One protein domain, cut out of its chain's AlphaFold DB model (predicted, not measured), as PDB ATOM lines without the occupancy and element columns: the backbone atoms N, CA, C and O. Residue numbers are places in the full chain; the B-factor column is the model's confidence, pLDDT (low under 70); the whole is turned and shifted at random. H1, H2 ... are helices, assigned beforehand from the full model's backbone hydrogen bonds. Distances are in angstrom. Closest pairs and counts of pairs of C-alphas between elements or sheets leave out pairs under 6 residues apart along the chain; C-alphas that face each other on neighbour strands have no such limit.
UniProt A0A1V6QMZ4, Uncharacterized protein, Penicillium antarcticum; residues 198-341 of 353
ATOM      1  N   PHE A 198      22.964  23.191 -18.793       61.31
ATOM      2  CA  PHE A 198      21.515  23.264 -18.821       61.31
ATOM      3  C   PHE A 198      21.224  24.639 -18.269       61.31
ATOM      4  O   PHE A 198      21.491  24.899 -17.090       61.31
ATOM      5  N   SER A 199      20.859  25.558 -19.169       69.81
ATOM      6  CA  SER A 199      20.940  26.969 -18.831       69.81
ATOM      7  C   SER A 199      20.106  27.173 -17.579       69.81
ATOM      8  O   SER A 199      19.064  26.535 -17.400       69.81
ATOM      9  N   ARG A 200      20.576  28.020 -16.664       75.19
ATOM     10  CA  ARG A 200      19.852  28.272 -15.412       75.19
ATOM     11  C   ARG A 200      18.371  28.593 -15.670       75.19
ATOM     12  O   ARG A 200      17.522  28.248 -14.852       75.19
ATOM     13  N   ASP A 201      18.089  29.195 -16.820       81.38
ATOM     14  CA  ASP A 201      16.756  29.529 -17.307       81.38
ATOM     15  C   ASP A 201      15.931  28.295 -17.720       81.38
ATOM     16  O   ASP A 201      14.738  28.254 -17.433       81.38
ATOM     17  N   ALA A 202      16.542  27.265 -18.316       82.50
ATOM     18  CA  ALA A 202      15.876  26.001 -18.643       82.50
ATOM     19  C   ALA A 202      15.441  25.243 -17.377       82.50
ATOM     20  O   ALA A 202      14.280  24.866 -17.248       82.50
ATOM     21  N   VAL A 203      16.324  25.128 -16.380       83.19
ATOM     22  CA  VAL A 203      15.981  24.492 -15.093       83.19
ATOM     23  C   VAL A 203      14.882  25.272 -14.361       83.19
ATOM     24  O   VAL A 203      14.001  24.701 -13.717       83.19
ATOM     25  N   GLU A 204      14.916  26.602 -14.444       87.12
ATOM     26  CA  GLU A 204      13.893  27.463 -13.854       87.12
ATOM     27  C   GLU A 204      12.535  27.343 -14.567       87.12
ATOM     28  O   GLU A 204      11.485  27.381 -13.911       87.12
ATOM     29  N   LEU A 205      12.545  27.150 -15.889       89.00
ATOM     30  CA  LEU A 205      11.357  26.827 -16.672       89.00
ATOM     31  C   LEU A 205      10.778  25.476 -16.244       89.00
ATOM     32  O   LEU A 205       9.586  25.413 -15.946       89.00
ATOM     33  N   ASP A 206      11.605  24.438 -16.122       88.62
ATOM     34  CA  ASP A 206      11.151  23.100 -15.733       88.62
ATOM     35  C   ASP A 206      10.545  23.080 -14.324       88.62
ATOM     36  O   ASP A 206       9.513  22.444 -14.094       88.62
ATOM     37  N   ARG A 207      11.123  23.845 -13.388       89.12
ATOM     38  CA  ARG A 207      10.543  24.081 -12.053       89.12
ATOM     39  C   ARG A 207       9.192  24.773 -12.132       89.12
ATOM     40  O   ARG A 207       8.243  24.377 -11.457       89.12
ATOM     41  N   SER A 208       9.102  25.831 -12.934       90.56
ATOM     42  CA  SER A 208       7.862  26.595 -13.096       90.56
ATOM     43  C   SER A 208       6.764  25.740 -13.726       90.56
ATOM     44  O   SER A 208       5.607  25.807 -13.307       90.56
ATOM     45  N   LEU A 209       7.138  24.889 -14.679       91.62
ATOM     46  CA  LEU A 209       6.252  23.942 -15.333       91.62
ATOM     47  C   LEU A 209       5.792  22.849 -14.358       91.62
ATOM     48  O   LEU A 209       4.596  22.578 -14.275       91.62
ATOM     49  N   PHE A 210       6.690  22.311 -13.529       91.06
ATOM     50  CA  PHE A 210       6.319  21.376 -12.466       91.06
ATOM     51  C   PHE A 210       5.332  21.988 -11.465       91.06
ATOM     52  O   PHE A 210       4.308  21.384 -11.153       91.06
ATOM     53  N   VAL A 211       5.582  23.218 -11.005       91.81
ATOM     54  CA  VAL A 211       4.654  23.943 -10.122       91.81
ATOM     55  C   VAL A 211       3.282  24.107 -10.781       91.81
ATOM     56  O   VAL A 211       2.253  23.911 -10.129       91.81
ATOM     57  N   ALA A 212       3.243  24.451 -12.070       92.94
ATOM     58  CA  ALA A 212       1.996  24.545 -12.819       92.94
ATOM     59  C   ALA A 212       1.274  23.193 -12.888       92.94
ATOM     60  O   ALA A 212       0.058  23.147 -12.695       92.94
ATOM     61  N   TYR A 213       2.011  22.098 -13.086       92.69
ATOM     62  CA  TYR A 213       1.425  20.768 -13.122       92.69
ATOM     63  C   TYR A 213       0.859  20.317 -11.772       92.69
ATOM     64  O   TYR A 213      -0.278  19.855 -11.713       92.69
ATOM     65  N   ILE A 214       1.581  20.520 -10.667       92.00
ATOM     66  CA  ILE A 214       1.063  20.203  -9.327       92.00
ATOM     67  C   ILE A 214      -0.211  21.004  -9.028       92.00
ATOM     68  O   ILE A 214      -1.202  20.462  -8.538       92.00
ATOM     69  N   ASN A 215      -0.240  22.289  -9.392       91.62
ATOM     70  CA  ASN A 215      -1.452  23.096  -9.260       91.62
ATOM     71  C   ASN A 215      -2.603  22.572 -10.136       91.62
ATOM     72  O   ASN A 215      -3.757  22.596  -9.707       91.62
ATOM     73  N   GLY A 216      -2.297  22.072 -11.335       90.31
ATOM     74  CA  GLY A 216      -3.266  21.399 -12.195       90.31
ATOM     75  C   GLY A 216      -3.814  20.119 -11.563       90.31
ATOM     76  O   GLY A 216      -5.030  19.956 -11.517       90.31
ATOM     77  N   MET A 217      -2.955  19.276 -10.976       89.06
ATOM     78  CA  MET A 217      -3.364  18.079 -10.226       89.06
ATOM     79  C   MET A 217      -4.293  18.428  -9.058       89.06
ATOM     80  O   MET A 217      -5.326  17.784  -8.873       89.06
ATOM     81  N   HIS A 218      -3.988  19.486  -8.300       90.19
ATOM     82  CA  HIS A 218      -4.866  19.966  -7.229       90.19
ATOM     83  C   HIS A 218      -6.221  20.480  -7.735       90.19
ATOM     84  O   HIS A 218      -7.204  20.448  -6.993       90.19
ATOM     85  N   GLY A 219      -6.276  20.951  -8.984       87.31
ATOM     86  CA  GLY A 219      -7.496  21.393  -9.655       87.31
ATOM     87  C   GLY A 219      -8.404  20.257 -10.137       87.31
ATOM     88  O   GLY A 219      -9.567  20.512 -10.457       87.31
ATOM     89  N   ILE A 220      -7.922  19.009 -10.168       87.62
ATOM     90  CA  ILE A 220      -8.725  17.850 -10.573       87.62
ATOM     91  C   ILE A 220      -9.753  17.550  -9.472       87.62
ATOM     92  O   ILE A 220      -9.433  17.061  -8.389       87.62
ATOM     93  N   ALA A 221     -11.023  17.846  -9.758       82.50
ATOM     94  CA  ALA A 221     -12.136  17.648  -8.824       82.50
ATOM     95  C   ALA A 221     -12.595  16.180  -8.700       82.50
ATOM     96  O   ALA A 221     -13.485  15.875  -7.900       82.50
ATOM     97  N   ASP A 222     -12.017  15.275  -9.492       84.25
ATOM     98  CA  ASP A 222     -12.371  13.862  -9.489       84.25
ATOM     99  C   ASP A 222     -11.847  13.156  -8.229       84.25
ATOM    100  O   ASP A 222     -10.658  13.169  -7.905       84.25
ATOM    101  N   LYS A 223     -12.756  12.508  -7.498       83.19
ATOM    102  CA  LYS A 223     -12.409  11.725  -6.307       83.19
ATOM    103  C   LYS A 223     -11.720  10.415  -6.673       83.19
ATOM    104  O   LYS A 223     -10.893   9.955  -5.888       83.19
ATOM    105  N   ASN A 224     -12.038   9.856  -7.841       85.19
ATOM    106  CA  ASN A 224     -11.447   8.611  -8.320       85.19
ATOM    107  C   ASN A 224      -9.959   8.801  -8.623       85.19
ATOM    108  O   ASN A 224      -9.153   7.930  -8.313       85.19
ATOM    109  N   PHE A 225      -9.586   9.982  -9.126       87.25
ATOM    110  CA  PHE A 225      -8.196  10.377  -9.331       87.25
ATOM    111  C   PHE A 225      -7.368  10.311  -8.039       87.25
ATOM    112  O   PHE A 225      -6.316   9.680  -8.006       87.25
ATOM    113  N   LYS A 226      -7.861  10.899  -6.939       87.50
ATOM    114  CA  LYS A 226      -7.142  10.871  -5.651       87.50
ATOM    115  C   LYS A 226      -7.070   9.475  -5.039       87.50
ATOM    116  O   LYS A 226      -6.060   9.138  -4.429       87.50
ATOM    117  N   SER A 227      -8.126   8.666  -5.172       87.44
ATOM    118  CA  SER A 227      -8.068   7.273  -4.716       87.44
ATOM    119  C   SER A 227      -7.093   6.447  -5.547       87.44
ATOM    120  O   SER A 227      -6.333   5.686  -4.964       87.44
ATOM    121  N   TYR A 228      -7.072   6.644  -6.868       88.50
ATOM    122  CA  TYR A 228      -6.121   5.992  -7.763       88.50
ATOM    123  C   TYR A 228      -4.682   6.334  -7.378       88.50
ATOM    124  O   TYR A 228      -3.881   5.430  -7.163       88.50
ATOM    125  N   LEU A 229      -4.379   7.625  -7.202       88.94
ATOM    126  CA  LEU A 229      -3.048   8.074  -6.805       88.94
ATOM    127  C   LEU A 229      -2.601   7.402  -5.501       88.94
ATOM    128  O   LEU A 229      -1.496   6.881  -5.428       88.94
ATOM    129  N   ARG A 230      -3.481   7.337  -4.495       90.06
ATOM    130  CA  ARG A 230      -3.171   6.676  -3.223       90.06
ATOM    131  C   ARG A 230      -2.932   5.177  -3.373       90.06
ATOM    132  O   ARG A 230      -1.979   4.665  -2.804       90.06
ATOM    133  N   THR A 231      -3.767   4.483  -4.146       89.50
ATOM    134  CA  THR A 231      -3.572   3.057  -4.429       89.50
ATOM    135  C   THR A 231      -2.227   2.819  -5.109       89.50
ATOM    136  O   THR A 231      -1.492   1.925  -4.700       89.50
ATOM    137  N   GLN A 232      -1.850   3.666  -6.068       87.62
ATOM    138  CA  GLN A 232      -0.542   3.574  -6.713       87.62
ATOM    139  C   GLN A 232       0.609   3.831  -5.753       87.62
ATOM    140  O   GLN A 232       1.591   3.099  -5.772       87.62
ATOM    141  N   VAL A 233       0.485   4.825  -4.877       89.81
ATOM    142  CA  VAL A 233       1.484   5.099  -3.838       89.81
ATOM    143  C   VAL A 233       1.642   3.909  -2.897       89.81
ATOM    144  O   VAL A 233       2.769   3.551  -2.562       89.81
ATOM    145  N   ASP A 234       0.544   3.263  -2.505       88.31
ATOM    146  CA  ASP A 234       0.589   2.067  -1.667       88.31
ATOM    147  C   ASP A 234       1.312   0.914  -2.386       88.31
ATOM    148  O   ASP A 234       2.181   0.275  -1.789       88.31
ATOM    149  N   HIS A 235       1.033   0.683  -3.675       87.00
ATOM    150  CA  HIS A 235       1.745  -0.316  -4.484       87.00
ATOM    151  C   HIS A 235       3.236   0.003  -4.617       87.00
ATOM    152  O   HIS A 235       4.076  -0.859  -4.346       87.00
ATOM    153  N   ILE A 236       3.565   1.257  -4.939       87.44
ATOM    154  CA  ILE A 236       4.937   1.754  -5.037       87.44
ATOM    155  C   ILE A 236       5.667   1.520  -3.716       87.44
ATOM    156  O   ILE A 236       6.750   0.946  -3.725       87.44
ATOM    157  N   ARG A 237       5.088   1.894  -2.572       86.25
ATOM    158  CA  ARG A 237       5.713   1.707  -1.252       86.25
ATOM    159  C   ARG A 237       5.854   0.243  -0.858       86.25
ATOM    160  O   ARG A 237       6.785  -0.101  -0.140       86.25
ATOM    161  N   LEU A 238       4.967  -0.626  -1.341       83.81
ATOM    162  CA  LEU A 238       5.063  -2.077  -1.172       83.81
ATOM    163  C   LEU A 238       6.068  -2.734  -2.135       83.81
ATOM    164  O   LEU A 238       6.242  -3.953  -2.084       83.81
ATOM    165  N   GLY A 239       6.725  -1.959  -3.006       73.31
ATOM    166  CA  GLY A 239       7.656  -2.466  -4.014       73.31
ATOM    167  C   GLY A 239       6.976  -3.282  -5.116       73.31
ATOM    168  O   GLY A 239       7.653  -4.039  -5.810       73.31
ATOM    169  N   GLN A 240       5.655  -3.154  -5.251       76.06
ATOM    170  CA  GLN A 240       4.859  -3.793  -6.292       76.06
ATOM    171  C   GLN A 240       4.854  -2.919  -7.548       76.06
ATOM    172  O   GLN A 240       4.967  -1.696  -7.464       76.06
ATOM    173  N   GLU A 241       4.727  -3.548  -8.715       64.94
ATOM    174  CA  GLU A 241       4.506  -2.815  -9.961       64.94
ATOM    175  C   GLU A 241       3.182  -2.048  -9.872       64.94
ATOM    176  O   GLU A 241       2.171  -2.578  -9.404       64.94
ATOM    177  N   ALA A 242       3.223  -0.773 -10.263       62.47
ATOM    178  CA  ALA A 242       2.059   0.098 -10.273       62.47
ATOM    179  C   ALA A 242       1.024  -0.439 -11.273       62.47
ATOM    180  O   ALA A 242       1.377  -0.859 -12.374       62.47
ATOM    181  N   ASP A 243      -0.254  -0.426 -10.893       59.75
ATOM    182  CA  ASP A 243      -1.334  -0.947 -11.729       59.75
ATOM    183  C   ASP A 243      -1.441  -0.103 -13.009       59.75
ATOM    184  O   ASP A 243      -1.599   1.120 -12.959       59.75
ATOM    185  N   THR A 244      -1.313  -0.739 -14.171       56.00
ATOM    186  CA  THR A 244      -1.295  -0.053 -15.474       56.00
ATOM    187  C   THR A 244      -2.673   0.467 -15.874       56.00
ATOM    188  O   THR A 244      -2.786   1.284 -16.790       56.00
ATOM    189  N   MET A 245      -3.729   0.047 -15.169       56.66
ATOM    190  CA  MET A 245      -5.078   0.546 -15.391       56.66
ATOM    191  C   MET A 245      -5.240   1.935 -14.753       56.66
ATOM    192  O   MET A 245      -5.662   2.084 -13.608       56.66
ATOM    193  N   GLY A 246      -4.851   2.970 -15.501       61.41
ATOM    194  CA  GLY A 246      -5.026   4.370 -15.119       61.41
ATOM    195  C   GLY A 246      -6.493   4.757 -14.874       61.41
ATOM    196  O   GLY A 246      -7.407   4.040 -15.281       61.41
ATOM    197  N   PRO A 247      -6.756   5.909 -14.233       65.81
ATOM    198  CA  PRO A 247      -8.109   6.436 -14.138       65.81
ATOM    199  C   PRO A 247      -8.630   6.704 -15.555       65.81
ATOM    200  O   PRO A 247      -7.939   7.332 -16.362       65.81
ATOM    201  N   ASP A 248      -9.839   6.231 -15.860       68.25
ATOM    202  CA  ASP A 248     -10.443   6.406 -17.183       68.25
ATOM    203  C   ASP A 248     -10.472   7.895 -17.590       68.25
ATOM    204  O   ASP A 248     -10.904   8.764 -16.826       68.25
ATOM    205  N   GLY A 249     -10.042   8.200 -18.820       71.94
ATOM    206  CA  GLY A 249     -10.190   9.526 -19.430       71.94
ATOM    207  C   GLY A 249      -8.935  10.410 -19.423       71.94
ATOM    208  O   GLY A 249      -7.809   9.937 -19.488       71.94
ATOM    209  N   SER A 250      -9.130  11.732 -19.397       77.25
ATOM    210  CA  SER A 250      -8.076  12.744 -19.596       77.25
ATOM    211  C   SER A 250      -7.067  12.865 -18.446       77.25
ATOM    212  O   SER A 250      -5.995  13.437 -18.629       77.25
ATOM    213  N   SER A 251      -7.401  12.360 -17.256       83.00
ATOM    214  CA  SER A 251      -6.540  12.446 -16.068       83.00
ATOM    215  C   SER A 251      -5.342  11.495 -16.131       83.00
ATOM    216  O   SER A 251      -4.295  11.819 -15.578       83.00
ATOM    217  N   SER A 252      -5.468  10.347 -16.806       82.88
ATOM    218  CA  SER A 252      -4.352   9.414 -17.012       82.88
ATOM    219  C   SER A 252      -3.321   9.986 -17.986       82.88
ATOM    220  O   SER A 252      -2.142  10.011 -17.659       82.88
ATOM    221  N   LEU A 253      -3.767  10.556 -19.111       85.94
ATOM    222  CA  LEU A 253      -2.896  11.265 -20.061       85.94
ATOM    223  C   LEU A 253      -2.150  12.425 -19.394       85.94
ATOM    224  O   LEU A 253      -0.982  12.675 -19.675       85.94
ATOM    225  N   TYR A 254      -2.827  13.130 -18.487       89.12
ATOM    226  CA  TYR A 254      -2.202  14.198 -17.722       89.12
ATOM    227  C   TYR A 254      -1.105  13.677 -16.784       89.12
ATOM    228  O   TYR A 254      -0.036  14.283 -16.729       89.12
ATOM    229  N   LEU A 255      -1.351  12.559 -16.083       88.94
ATOM    230  CA  LEU A 255      -0.353  11.897 -15.232       88.94
ATOM    231  C   LEU A 255       0.840  11.374 -16.027       88.94
ATOM    232  O   LEU A 255       1.965  11.493 -15.556       88.94
ATOM    233  N   ASP A 256       0.605  10.825 -17.213       88.56
ATOM    234  CA  ASP A 256       1.668  10.340 -18.089       88.56
ATOM    235  C   ASP A 256       2.567  11.500 -18.542       88.56
ATOM    236  O   ASP A 256       3.773  11.495 -18.310       88.56
ATOM    237  N   MET A 257       1.961  12.587 -19.028       90.69
ATOM    238  CA  MET A 257       2.685  13.786 -19.459       90.69
ATOM    239  C   MET A 257       3.535  14.412 -18.339       90.69
ATOM    240  O   MET A 257       4.705  14.735 -18.562       90.69
ATOM    241  N   ILE A 258       2.979  14.596 -17.132       91.81
ATOM    242  CA  ILE A 258       3.768  15.118 -16.001       91.81
ATOM    243  C   ILE A 258       4.853  14.120 -15.583       91.81
ATOM    244  O   ILE A 258       5.956  14.544 -15.252       91.81
ATOM    245  N   SER A 259       4.582  12.813 -15.640       90.88
ATOM    246  CA  SER A 259       5.560  11.773 -15.312       90.88
ATOM    247  C   SER A 259       6.753  11.812 -16.262       90.88
ATOM    248  O   SER A 259       7.889  11.861 -15.794       90.88
ATOM    249  N   SER A 260       6.520  11.896 -17.576       89.75
ATOM    250  CA  SER A 260       7.591  12.045 -18.569       89.75
ATOM    251  C   SER A 260       8.404  13.321 -18.341       89.75
ATOM    252  O   SER A 260       9.635  13.286 -18.382       89.75
ATOM    253  N   HIS A 261       7.734  14.443 -18.048       90.31
ATOM    254  CA  HIS A 261       8.407  15.709 -17.740       90.31
ATOM    255  C   HIS A 261       9.290  15.599 -16.495       90.31
ATOM    256  O   HIS A 261      10.441  16.038 -16.499       90.31
ATOM    257  N   VAL A 262       8.766  14.997 -15.426       90.19
ATOM    258  CA  VAL A 262       9.483  14.817 -14.162       90.19
ATOM    259  C   VAL A 262      10.684  13.894 -14.346       90.19
ATOM    260  O   VAL A 262      11.766  14.262 -13.903       90.19
ATOM    261  N   ILE A 263      10.540  12.763 -15.047       89.00
ATOM    262  CA  ILE A 263      11.659  11.859 -15.367       89.00
ATOM    263  C   ILE A 263      12.747  12.604 -16.152       89.00
ATOM    264  O   ILE A 263      13.923  12.564 -15.778       89.00
ATOM    265  N   GLY A 264      12.355  13.316 -17.214       85.75
ATOM    266  CA  GLY A 264      13.285  14.048 -18.074       85.75
ATOM    267  C   GLY A 264      14.012  15.175 -17.341       85.75
ATOM    268  O   GLY A 264      15.213  15.357 -17.520       85.75
ATOM    269  N   THR A 265      13.308  15.890 -16.464       86.38
ATOM    270  CA  THR A 265      13.882  16.989 -15.677       86.38
ATOM    271  C   THR A 265      14.764  16.472 -14.543       86.38
ATOM    272  O   THR A 265      15.792  17.072 -14.244       86.38
ATOM    273  N   PHE A 266      14.386  15.368 -13.891       85.94
ATOM    274  CA  PHE A 266      15.024  14.899 -12.659       85.94
ATOM    275  C   PHE A 266      16.525  14.650 -12.825       85.94
ATOM    276  O   PHE A 266      17.309  15.068 -11.974       85.94
ATOM    277  N   CYS A 267      16.936  14.055 -13.945       78.56
ATOM    278  CA  CYS A 267      18.351  13.806 -14.231       78.56
ATOM    279  C   CYS A 267      19.153  15.110 -14.373       78.56
ATOM    280  O   CYS A 267      20.304  15.167 -13.953       78.56
ATOM    281  N   ASN A 268      18.530  16.178 -14.879       81.06
ATOM    282  CA  ASN A 268      19.164  17.491 -15.043       81.06
ATOM    283  C   ASN A 268      19.251  18.273 -13.721       81.06
ATOM    284  O   ASN A 268      19.972  19.267 -13.630       81.06
ATOM    285  N   LEU A 269      18.509  17.856 -12.688       82.00
ATOM    286  CA  LEU A 269      18.551  18.485 -11.366       82.00
ATOM    287  C   LEU A 269      19.677  17.950 -10.491       82.00
ATOM    288  O   LEU A 269      20.013  18.619  -9.515       82.00
ATOM    289  N   LEU A 270      20.195  16.752 -10.766       83.19
ATOM    290  CA  LEU A 270      21.163  16.048  -9.926       83.19
ATOM    291  C   LEU A 270      22.594  16.225 -10.429       83.19
ATOM    292  O   LEU A 270      22.831  16.395 -11.623       83.19
ATOM    293  N   THR A 271      23.564  16.168  -9.516       84.75
ATOM    294  CA  THR A 271      24.962  15.989  -9.925       84.75
ATOM    295  C   THR A 271      25.196  14.533 -10.322       84.75
ATOM    296  O   THR A 271      24.496  13.638  -9.850       84.75
ATOM    297  N   GLN A 272      26.212  14.278 -11.148       79.38
ATOM    298  CA  GLN A 272      26.563  12.916 -11.562       79.38
ATOM    299  C   GLN A 272      26.782  11.989 -10.353       79.38
ATOM    300  O   GLN A 272      26.196  10.916 -10.305       79.38
ATOM    301  N   ASP A 273      27.490  12.461  -9.321       81.31
ATOM    302  CA  ASP A 273      27.705  11.702  -8.077       81.31
ATOM    303  C   ASP A 273      26.393  11.323  -7.355       81.31
ATOM    304  O   ASP A 273      26.284  10.244  -6.775       81.31
ATOM    305  N   GLU A 274      25.385  12.203  -7.371       87.19
ATOM    306  CA  GLU A 274      24.089  11.960  -6.720       87.19
ATOM    307  C   GLU A 274      23.233  10.985  -7.525       87.19
ATOM    308  O   GLU A 274      22.523  10.159  -6.949       87.19
ATOM    309  N   LEU A 275      23.303  11.075  -8.855       83.94
ATOM    310  CA  LEU A 275      22.639  10.142  -9.754       83.94
ATOM    311  C   LEU A 275      23.259   8.744  -9.639       83.94
ATOM    312  O   LEU A 275      22.527   7.769  -9.479       83.94
ATOM    313  N   ASP A 276      24.590   8.655  -9.629       81.31
ATOM    314  CA  ASP A 276      25.324   7.403  -9.441       81.31
ATOM    315  C   ASP A 276      24.991   6.766  -8.083       81.31
ATOM    316  O   ASP A 276      24.790   5.556  -7.996       81.31
ATOM    317  N   GLU A 277      24.841   7.564  -7.020       86.06
ATOM    318  CA  GLU A 277      24.405   7.068  -5.713       86.06
ATOM    319  C   GLU A 277      22.986   6.476  -5.754       86.06
ATOM    320  O   GLU A 277      22.756   5.405  -5.190       86.06
ATOM    321  N   LEU A 278      22.031   7.122  -6.435       84.75
ATOM    322  CA  LEU A 278      20.672   6.585  -6.604       84.75
ATOM    323  C   LEU A 278      20.665   5.293  -7.422       84.75
ATOM    324  O   LEU A 278      19.918   4.363  -7.110       84.75
ATOM    325  N   ILE A 279      21.513   5.221  -8.442       83.31
ATOM    326  CA  ILE A 279      21.688   4.040  -9.280       83.31
ATOM    327  C   ILE A 279      22.301   2.888  -8.468       83.31
ATOM    328  O   ILE A 279      21.812   1.763  -8.547       83.31
ATOM    329  N   ILE A 280      23.311   3.152  -7.631       82.75
ATOM    330  CA  ILE A 280      23.907   2.154  -6.727       82.75
ATOM    331  C   ILE A 280      22.874   1.667  -5.708       82.75
ATOM    332  O   ILE A 280      22.725   0.458  -5.526       82.75
ATOM    333  N   LEU A 281      22.114   2.582  -5.098       80.56
ATOM    334  CA  LEU A 281      21.006   2.228  -4.211       80.56
ATOM    335  C   LEU A 281      19.977   1.371  -4.960       80.56
ATOM    336  O   LEU A 281      19.506   0.374  -4.436       80.56
ATOM    337  N   ARG A 282      19.661   1.653  -6.222       79.75
ATOM    338  CA  ARG A 282      18.760   0.775  -6.980       79.75
ATOM    339  C   ARG A 282      19.384  -0.593  -7.280       79.75
ATOM    340  O   ARG A 282      18.689  -1.602  -7.193       79.75
ATOM    341  N   ALA A 283      20.669  -0.638  -7.619       72.38
ATOM    342  CA  ALA A 283      21.391  -1.847  -8.004       72.38
ATOM    343  C   ALA A 283      21.640  -2.804  -6.831       72.38
ATOM    344  O   ALA A 283      21.600  -4.017  -7.015       72.38
ATOM    345  N   GLU A 284      21.833  -2.285  -5.616       65.50
ATOM    346  CA  GLU A 284      21.988  -3.081  -4.388       65.50
ATOM    347  C   GLU A 284      20.735  -3.933  -4.076       65.50
ATOM    348  O   GLU A 284      20.825  -4.937  -3.371       65.50
ATOM    349  N   LYS A 285      19.595  -3.623  -4.712       59.22
ATOM    350  CA  LYS A 285      18.368  -4.435  -4.730       59.22
ATOM    351  C   LYS A 285      18.503  -5.768  -5.497       59.22
ATOM    352  O   LYS A 285      17.729  -6.691  -5.265       59.22
ATOM    353  N   GLN A 286      19.436  -5.878  -6.450       54.75
ATOM    354  CA  GLN A 286      19.447  -6.945  -7.468       54.75
ATOM    355  C   GLN A 286      20.354  -8.177  -7.220       54.75
ATOM    356  O   GLN A 286      20.059  -9.217  -7.811       54.75
ATOM    357  N   PRO A 287      21.392  -8.207  -6.356       45.97
ATOM    358  CA  PRO A 287      22.194  -9.413  -6.197       45.97
ATOM    359  C   PRO A 287      21.820 -10.158  -4.912       45.97
ATOM    360  O   PRO A 287      22.491 -10.030  -3.894       45.97
ATOM    361  N   SER A 288      20.771 -10.980  -4.953       43.94
ATOM    362  CA  SER A 288      20.801 -12.376  -4.472       43.94
ATOM    363  C   SER A 288      19.410 -12.909  -4.139       43.94
ATOM    364  O   SER A 288      18.694 -12.441  -3.258       43.94
ATOM    365  N   ASN A 289      19.066 -13.991  -4.833       49.97
ATOM    366  CA  ASN A 289      18.063 -14.947  -4.402       49.97
ATOM    367  C   ASN A 289      18.213 -15.256  -2.902       49.97
ATOM    368  O   ASN A 289      19.318 -15.556  -2.443       49.97
ATOM    369  N   THR A 290      17.063 -15.374  -2.231       48.41
ATOM    370  CA  THR A 290      16.794 -16.051  -0.943       48.41
ATOM    371  C   THR A 290      16.515 -15.121   0.262       48.41
ATOM    372  O   THR A 290      17.399 -14.767   1.028       48.41
ATOM    373  N   ASN A 291      15.218 -14.870   0.509       49.97
ATOM    374  CA  ASN A 291      14.597 -14.622   1.830       49.97
ATOM    375  C   ASN A 291      14.814 -13.277   2.569       49.97
ATOM    376  O   ASN A 291      14.892 -13.280   3.798       49.97
ATOM    377  N   HIS A 292      14.784 -12.126   1.888       48.75
ATOM    378  CA  HIS A 292      14.890 -10.812   2.554       48.75
ATOM    379  C   HIS A 292      13.780  -9.807   2.191       48.75
ATOM    380  O   HIS A 292      14.059  -8.648   1.927       48.75
ATOM    381  N   SER A 293      12.502 -10.205   2.247       62.34
ATOM    382  CA  SER A 293      11.372  -9.305   1.920       62.34
ATOM    383  C   SER A 293      11.310  -8.020   2.767       62.34
ATOM    384  O   SER A 293      10.842  -7.007   2.267       62.34
ATOM    385  N   ALA A 294      11.766  -8.039   4.025       62.94
ATOM    386  CA  ALA A 294      11.733  -6.848   4.880       62.94
ATOM    387  C   ALA A 294      12.896  -5.879   4.600       62.94
ATOM    388  O   ALA A 294      12.672  -4.680   4.509       62.94
ATOM    389  N   LEU A 295      14.118  -6.395   4.416       65.50
ATOM    390  CA  LEU A 295      15.290  -5.554   4.129       65.50
ATOM    391  C   LEU A 295      15.231  -4.962   2.715       65.50
ATOM    392  O   LEU A 295      15.640  -3.826   2.514       65.50
ATOM    393  N   ASP A 296      14.681  -5.712   1.757       74.38
ATOM    394  CA  ASP A 296      14.446  -5.245   0.387       74.38
ATOM    395  C   ASP A 296      13.413  -4.103   0.345       74.38
ATOM    396  O   ASP A 296      13.581  -3.111  -0.363       74.38
ATOM    397  N   LEU A 297      12.377  -4.195   1.186       79.81
ATOM    398  CA  LEU A 297      11.383  -3.138   1.346       79.81
ATOM    399  C   LEU A 297      11.974  -1.891   2.019       79.81
ATOM    400  O   LEU A 297      11.695  -0.776   1.583       79.81
ATOM    401  N   ASP A 298      12.800  -2.064   3.053       83.44
ATOM    402  CA  ASP A 298      13.483  -0.953   3.728       83.44
ATOM    403  C   ASP A 298      14.416  -0.209   2.762       83.44
ATOM    404  O   ASP A 298      14.442   1.021   2.744       83.44
ATOM    405  N   HIS A 299      15.136  -0.945   1.914       84.88
ATOM    406  CA  HIS A 299      16.031  -0.379   0.907       84.88
ATOM    407  C   HIS A 299      15.280   0.350  -0.210       84.88
ATOM    408  O   HIS A 299      15.637   1.461  -0.602       84.88
ATOM    409  N   HIS A 300      14.184  -0.246  -0.686       87.06
ATOM    410  CA  HIS A 300      13.286   0.380  -1.653       87.06
ATOM    411  C   HIS A 300      12.673   1.675  -1.105       87.06
ATOM    412  O   HIS A 300      12.678   2.691  -1.795       87.06
ATOM    413  N   ASN A 301      12.224   1.678   0.151       88.25
ATOM    414  CA  ASN A 301      11.721   2.888   0.800       88.25
ATOM    415  C   ASN A 301      12.824   3.935   1.004       88.25
ATOM    416  O   ASN A 301      12.578   5.113   0.773       88.25
ATOM    417  N   ALA A 302      14.052   3.529   1.338       89.19
ATOM    418  CA  ALA A 302      15.181   4.453   1.448       89.19
ATOM    419  C   ALA A 302      15.517   5.138   0.110       89.19
ATOM    420  O   ALA A 302      15.854   6.326   0.091       89.19
ATOM    421  N   LEU A 303      15.401   4.416  -1.011       89.69
ATOM    422  CA  LEU A 303      15.530   4.991  -2.351       89.69
ATOM    423  C   LEU A 303      14.416   6.015  -2.624       89.69
ATOM    424  O   LEU A 303      14.713   7.129  -3.058       89.69
ATOM    425  N   LEU A 304      13.158   5.656  -2.347       90.75
ATOM    426  CA  LEU A 304      12.012   6.551  -2.532       90.75
ATOM    427  C   LEU A 304      12.153   7.826  -1.696       90.75
ATOM    428  O   LEU A 304      12.091   8.916  -2.256       90.75
ATOM    429  N   ASP A 305      12.447   7.702  -0.401       92.06
ATOM    430  CA  ASP A 305      12.637   8.832   0.516       92.06
ATOM    431  C   ASP A 305      13.713   9.802   0.005       92.06
ATOM    432  O   ASP A 305      13.613  11.028   0.147       92.06
ATOM    433  N   ARG A 306      14.766   9.263  -0.616       91.06
ATOM    434  CA  ARG A 306      15.850  10.074  -1.164       91.06
ATOM    435  C   ARG A 306      15.431  10.820  -2.425       91.06
ATOM    436  O   ARG A 306      15.740  12.007  -2.545       91.06
ATOM    437  N   ILE A 307      14.709  10.161  -3.327       90.94
ATOM    438  CA  ILE A 307      14.151  10.795  -4.526       90.94
ATOM    439  C   ILE A 307      13.129  11.871  -4.135       90.94
ATOM    440  O   ILE A 307      13.208  12.992  -4.637       90.94
ATOM    441  N   GLU A 308      12.232  11.585  -3.186       92.88
ATOM    442  CA  GLU A 308      11.256  12.550  -2.663       92.88
ATOM    443  C   GLU A 308      11.941  13.806  -2.119       92.88
ATOM    444  O   GLU A 308      11.529  14.929  -2.422       92.88
ATOM    445  N   LYS A 309      13.035  13.637  -1.369       91.31
ATOM    446  CA  LYS A 309      13.820  14.761  -0.851       91.31
ATOM    447  C   LYS A 309      14.402  15.620  -1.975       91.31
ATOM    448  O   LYS A 309      14.364  16.845  -1.867       91.31
ATOM    449  N   PHE A 310      14.928  15.010  -3.037       90.50
ATOM    450  CA  PHE A 310      15.462  15.752  -4.181       90.50
ATOM    451  C   PHE A 310      14.373  16.505  -4.945       90.50
ATOM    452  O   PHE A 310      14.570  17.673  -5.287       90.50
ATOM    453  N   LEU A 311      13.214  15.880  -5.162       89.88
ATOM    454  CA  LEU A 311      12.059  16.533  -5.779       89.88
ATOM    455  C   LEU A 311      11.591  17.730  -4.944       89.88
ATOM    456  O   LEU A 311      11.408  18.831  -5.469       89.88
ATOM    457  N   LEU A 312      11.460  17.553  -3.630       90.19
ATOM    458  CA  LEU A 312      11.034  18.622  -2.736       90.19
ATOM    459  C   LEU A 312      12.044  19.782  -2.730       90.19
ATOM    460  O   LEU A 312      11.656  20.932  -2.931       90.19
ATOM    461  N   ASP A 313      13.333  19.500  -2.566       88.44
ATOM    462  CA  ASP A 313      14.368  20.531  -2.447       88.44
ATOM    463  C   ASP A 313      14.614  21.270  -3.775       88.44
ATOM    464  O   ASP A 313      14.587  22.501  -3.836       88.44
ATOM    465  N   ARG A 314      14.791  20.527  -4.876       85.00
ATOM    466  CA  ARG A 314      15.264  21.096  -6.150       85.00
ATOM    467  C   ARG A 314      14.163  21.469  -7.120       85.00
ATOM    468  O   ARG A 314      14.370  22.398  -7.903       85.00
ATOM    469  N   LEU A 315      13.032  20.766  -7.092       82.75
ATOM    470  CA  LEU A 315      11.946  20.984  -8.044       82.75
ATOM    471  C   LEU A 315      10.862  21.902  -7.466       82.75
ATOM    472  O   LEU A 315      10.396  22.802  -8.161       82.75
ATOM    473  N   THR A 316      10.514  21.752  -6.180       82.69
ATOM    474  CA  THR A 316       9.518  22.636  -5.539       82.69
ATOM    475  C   THR A 316      10.137  23.897  -4.947       82.69
ATOM    476  O   THR A 316       9.550  24.971  -5.076       82.69
ATOM    477  N   ASN A 317      11.296  23.779  -4.279       81.88
ATOM    478  CA  ASN A 317      11.960  24.853  -3.530       81.88
ATOM    479  C   ASN A 317      10.977  25.718  -2.698       81.88
ATOM    480  O   ASN A 317      11.062  26.947  -2.671       81.88
ATOM    481  N   GLY A 318       9.955  25.085  -2.104       79.50
ATOM    482  CA  GLY A 318       8.921  25.750  -1.300       79.50
ATOM    483  C   GLY A 318       7.923  26.634  -2.065       79.50
ATOM    484  O   GLY A 318       7.168  27.372  -1.434       79.50
ATOM    485  N   ARG A 319       7.894  26.594  -3.404       83.56
ATOM    486  CA  ARG A 319       6.962  27.389  -4.232       83.56
ATOM    487  C   ARG A 319       5.558  26.798  -4.320       83.56
ATOM    488  O   ARG A 319       4.614  27.527  -4.613       83.56
ATOM    489  N   VAL A 320       5.430  25.495  -4.097       86.44
ATOM    490  CA  VAL A 320       4.166  24.758  -4.142       86.44
ATOM    491  C   VAL A 320       4.139  23.732  -3.017       86.44
ATOM    492  O   VAL A 320       5.159  23.116  -2.714       86.44
ATOM    493  N   ASP A 321       2.978  23.585  -2.385       86.94
ATOM    494  CA  ASP A 321       2.736  22.552  -1.379       86.94
ATOM    495  C   ASP A 321       2.401  21.252  -2.109       86.94
ATOM    496  O   ASP A 321       1.310  21.132  -2.657       86.94
ATOM    497  N   VAL A 322       3.355  20.327  -2.210       87.75
ATOM    498  CA  VAL A 322       3.128  19.018  -2.838       87.75
ATOM    499  C   VAL A 322       2.736  18.033  -1.750       87.75
ATOM    500  O   VAL A 322       3.451  17.887  -0.756       87.75
ATOM    501  N   GLY A 323       1.603  17.355  -1.926       87.06
ATOM    502  CA  GLY A 323       1.184  16.330  -0.983       87.06
ATOM    503  C   GLY A 323       2.109  15.101  -0.999       87.06
ATOM    504  O   GLY A 323       2.874  14.880  -1.943       87.06
ATOM    505  N   PRO A 324       2.063  14.287   0.072       88.31
ATOM    506  CA  PRO A 324       2.902  13.098   0.187       88.31
ATOM    507  C   PRO A 324       2.537  12.034  -0.853       88.31
ATOM    508  O   PRO A 324       3.421  11.333  -1.334       88.31
ATOM    509  N   ASP A 325       1.257  11.939  -1.228       90.00
ATOM    510  CA  ASP A 325       0.781  10.979  -2.226       90.00
ATOM    511  C   ASP A 325       1.361  11.349  -3.615       90.00
ATOM    512  O   ASP A 325       1.883  10.498  -4.331       90.00
ATOM    513  N   GLU A 326       1.356  12.634  -3.982       91.38
ATOM    514  CA  GLU A 326       1.934  13.124  -5.236       91.38
ATOM    515  C   GLU A 326       3.461  12.918  -5.287       91.38
ATOM    516  O   GLU A 326       3.980  12.426  -6.289       91.38
ATOM    517  N   LEU A 327       4.188  13.245  -4.210       91.00
ATOM    518  CA  LEU A 327       5.645  13.052  -4.144       91.00
ATOM    519  C   LEU A 327       6.039  11.577  -4.234       91.00
ATOM    520  O   LEU A 327       6.911  11.235  -5.034       91.00
ATOM    521  N   SER A 328       5.385  10.707  -3.457       91.62
ATOM    522  CA  SER A 328       5.662   9.269  -3.483       91.62
ATOM    523  C   SER A 328       5.349   8.646  -4.840       91.62
ATOM    524  O   SER A 328       6.067   7.748  -5.279       91.62
ATOM    525  N   PHE A 329       4.317   9.133  -5.534       92.12
ATOM    526  CA  PHE A 329       4.014   8.694  -6.893       92.12
ATOM    527  C   PHE A 329       5.167   9.016  -7.853       92.12
ATOM    528  O   PHE A 329       5.697   8.109  -8.496       92.12
ATOM    529  N   PHE A 330       5.620  10.275  -7.902       91.81
ATOM    530  CA  PHE A 330       6.735  10.665  -8.773       91.81
ATOM    531  C   PHE A 330       8.044   9.976  -8.403       91.81
ATOM    532  O   PHE A 330       8.791   9.561  -9.288       91.81
ATOM    533  N   ALA A 331       8.309   9.797  -7.109       91.69
ATOM    534  CA  ALA A 331       9.475   9.059  -6.653       91.69
ATOM    535  C   ALA A 331       9.454   7.602  -7.128       91.69
ATOM    536  O   ALA A 331      10.484   7.089  -7.562       91.69
ATOM    537  N   GLY A 332       8.286   6.953  -7.112       88.62
ATOM    538  CA  GLY A 332       8.112   5.602  -7.644       88.62
ATOM    539  C   GLY A 332       8.346   5.512  -9.145       88.62
ATOM    540  O   GLY A 332       9.054   4.616  -9.598       88.62
ATOM    541  N   VAL A 333       7.802   6.465  -9.903       88.44
ATOM    542  CA  VAL A 333       7.983   6.557 -11.357       88.44
ATOM    543  C   VAL A 333       9.465   6.719 -11.719       88.44
ATOM    544  O   VAL A 333       9.978   5.992 -12.567       88.44
ATOM    545  N   ILE A 334      10.188   7.600 -11.024       89.19
ATOM    546  CA  ILE A 334      11.635   7.781 -11.215       89.19
ATOM    547  C   ILE A 334      12.401   6.522 -10.800       89.19
ATOM    548  O   ILE A 334      13.287   6.072 -11.517       89.19
ATOM    549  N   ALA A 335      12.072   5.922  -9.653       88.12
ATOM    550  CA  ALA A 335      12.736   4.707  -9.182       88.12
ATOM    551  C   ALA A 335      12.543   3.519 -10.141       88.12
ATOM    552  O   ALA A 335      13.413   2.649 -10.222       88.12
ATOM    553  N   HIS A 336      11.408   3.471 -10.841       85.31
ATOM    554  CA  HIS A 336      11.153   2.511 -11.908       85.31
ATOM    555  C   HIS A 336      12.030   2.800 -13.135       85.31
ATOM    556  O   HIS A 336      12.746   1.902 -13.570       85.31
ATOM    557  N   ASP A 337      12.044   4.044 -13.626       84.56
ATOM    558  CA  ASP A 337      12.861   4.470 -14.777       84.56
ATOM    559  C   ASP A 337      14.376   4.280 -14.550       84.56
ATOM    560  O   ASP A 337      15.112   3.856 -15.442       84.56
ATOM    561  N   LEU A 338      14.854   4.497 -13.320       81.69
ATOM    562  CA  LEU A 338      16.235   4.194 -12.926       81.69
ATOM    563  C   LEU A 338      16.546   2.690 -12.966       81.69
ATOM    564  O   LEU A 338      17.698   2.306 -13.133       81.69
ATOM    565  N   GLY A 339      15.539   1.833 -12.773       71.06
ATOM    566  CA  GLY A 339      15.684   0.378 -12.797       71.06
ATOM    567  C   GLY A 339      15.655  -0.233 -14.197       71.06
ATOM    568  O   GLY A 339      16.168  -1.333 -14.375       71.06
ATOM    569  N   THR A 340      15.071   0.461 -15.176       64.81
ATOM    570  CA  THR A 340      15.023   0.030 -16.582       64.81
ATOM    571  C   THR A 340      16.262   0.447 -17.378       64.81
ATOM    572  O   THR A 340      16.428   0.006 -18.511       64.81
ATOM    573  N   LYS A 341      17.151   1.267 -16.802       57.69
ATOM    574  CA  LYS A 341      18.393   1.725 -17.442       57.69
ATOM    575  C   LYS A 341      19.578   0.821 -17.059       57.69
ATOM    576  O   LYS A 341      19.817   0.618 -15.867       57.69
TER     577      LYS A 341
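Overview. This is residues 198 to 341 of the 353 residues of an uncharacterized protein of Penicillium antarcticum (UniProt A0A1V6QMZ4). Four helices, H2, H3, H4 and H5, are packed round H6, the last helix, which lies in the core, while H1 lies outside them, side by side with H3 and not on H6. H5 is the hub that touches all five other helices, while the loop residues 287 to 292 stick out. The printed part has 144 residues with six named helices, H1 to H6 in chain order, and no named strand; its class is all helix, mostly crossed in packing. It is compact, with a radius of gyration of the C-alphas of 15.4 A, and spans 45 by 38 by 23 A.

Arrangement. H1, residues 200 to 219, touches H3, residues 250 to 269, at a shallow tilt of 28 degrees, opposite ways; their closest C-alphas, of Asp 206 and Thr 265, are 6.7 A apart. With residues 207 to 211 alone H1 touches H5, residues 293 to 316, closest at the C-alphas of Arg 207 and Leu 315, 5.3 A apart. H2, residues 223 to 237, touches H6, residues 324 to 340, at a steep tilt of 50 degrees, the same way, with the closest C-alphas, of Val 233 and Phe 329, 5.4 A apart. H3 touches H6 at a steep tilt of 66 degrees; the closest C-alphas, of Ile 263 and Ile 334, are 5.8 A apart. H4, residues 272 to 283, and H5 form a helical hairpin at a shallow tilt of 25 degrees, closest at the C-alphas of Leu 281 and Leu 303, 6.4 A apart. H4 is about perpendicular to H6, at 84 degrees, and touches it, closest at the C-alphas of Ile 279 and Leu 338, 6.6 A apart. H5 and H6 touch with 16 pairs of C-alphas within 8 A, the closest those of Ile 307 and Ala 331, 5.4 A apart. H1 and H4 are apart, as are H2 and H4. Every O i to N i+4 pair is within hydrogen-bond range in H1, H2, H4 and H6; the counts are 14 of 16 in H3 and 19 of 20 in H5.

Along the chain. H1 begins at C-alpha 200 (19.852, 28.272, -15.412) and is 28.8 A long. H2 measures 21.3 A, H3 28.5 A, H4 16.0 A and H5 32.9 A, from C-alpha 293 (11.372, -9.305, 1.920). H6, 24.5 A, ends at C-alpha 340 (15.023, 0.030, -16.582).

Size, cuts and confidence. The C-alphas of Asp 201 and Thr 290, the two farthest apart, are 48.4 A apart. The printed part has no cut. The link from H2 to H3, residues 238 to 249, is long. The mean pLDDT of the printed part is 81.7; residues 198 to 199, 241 to 248, 284 to 295 and 340 to 341 are under 70.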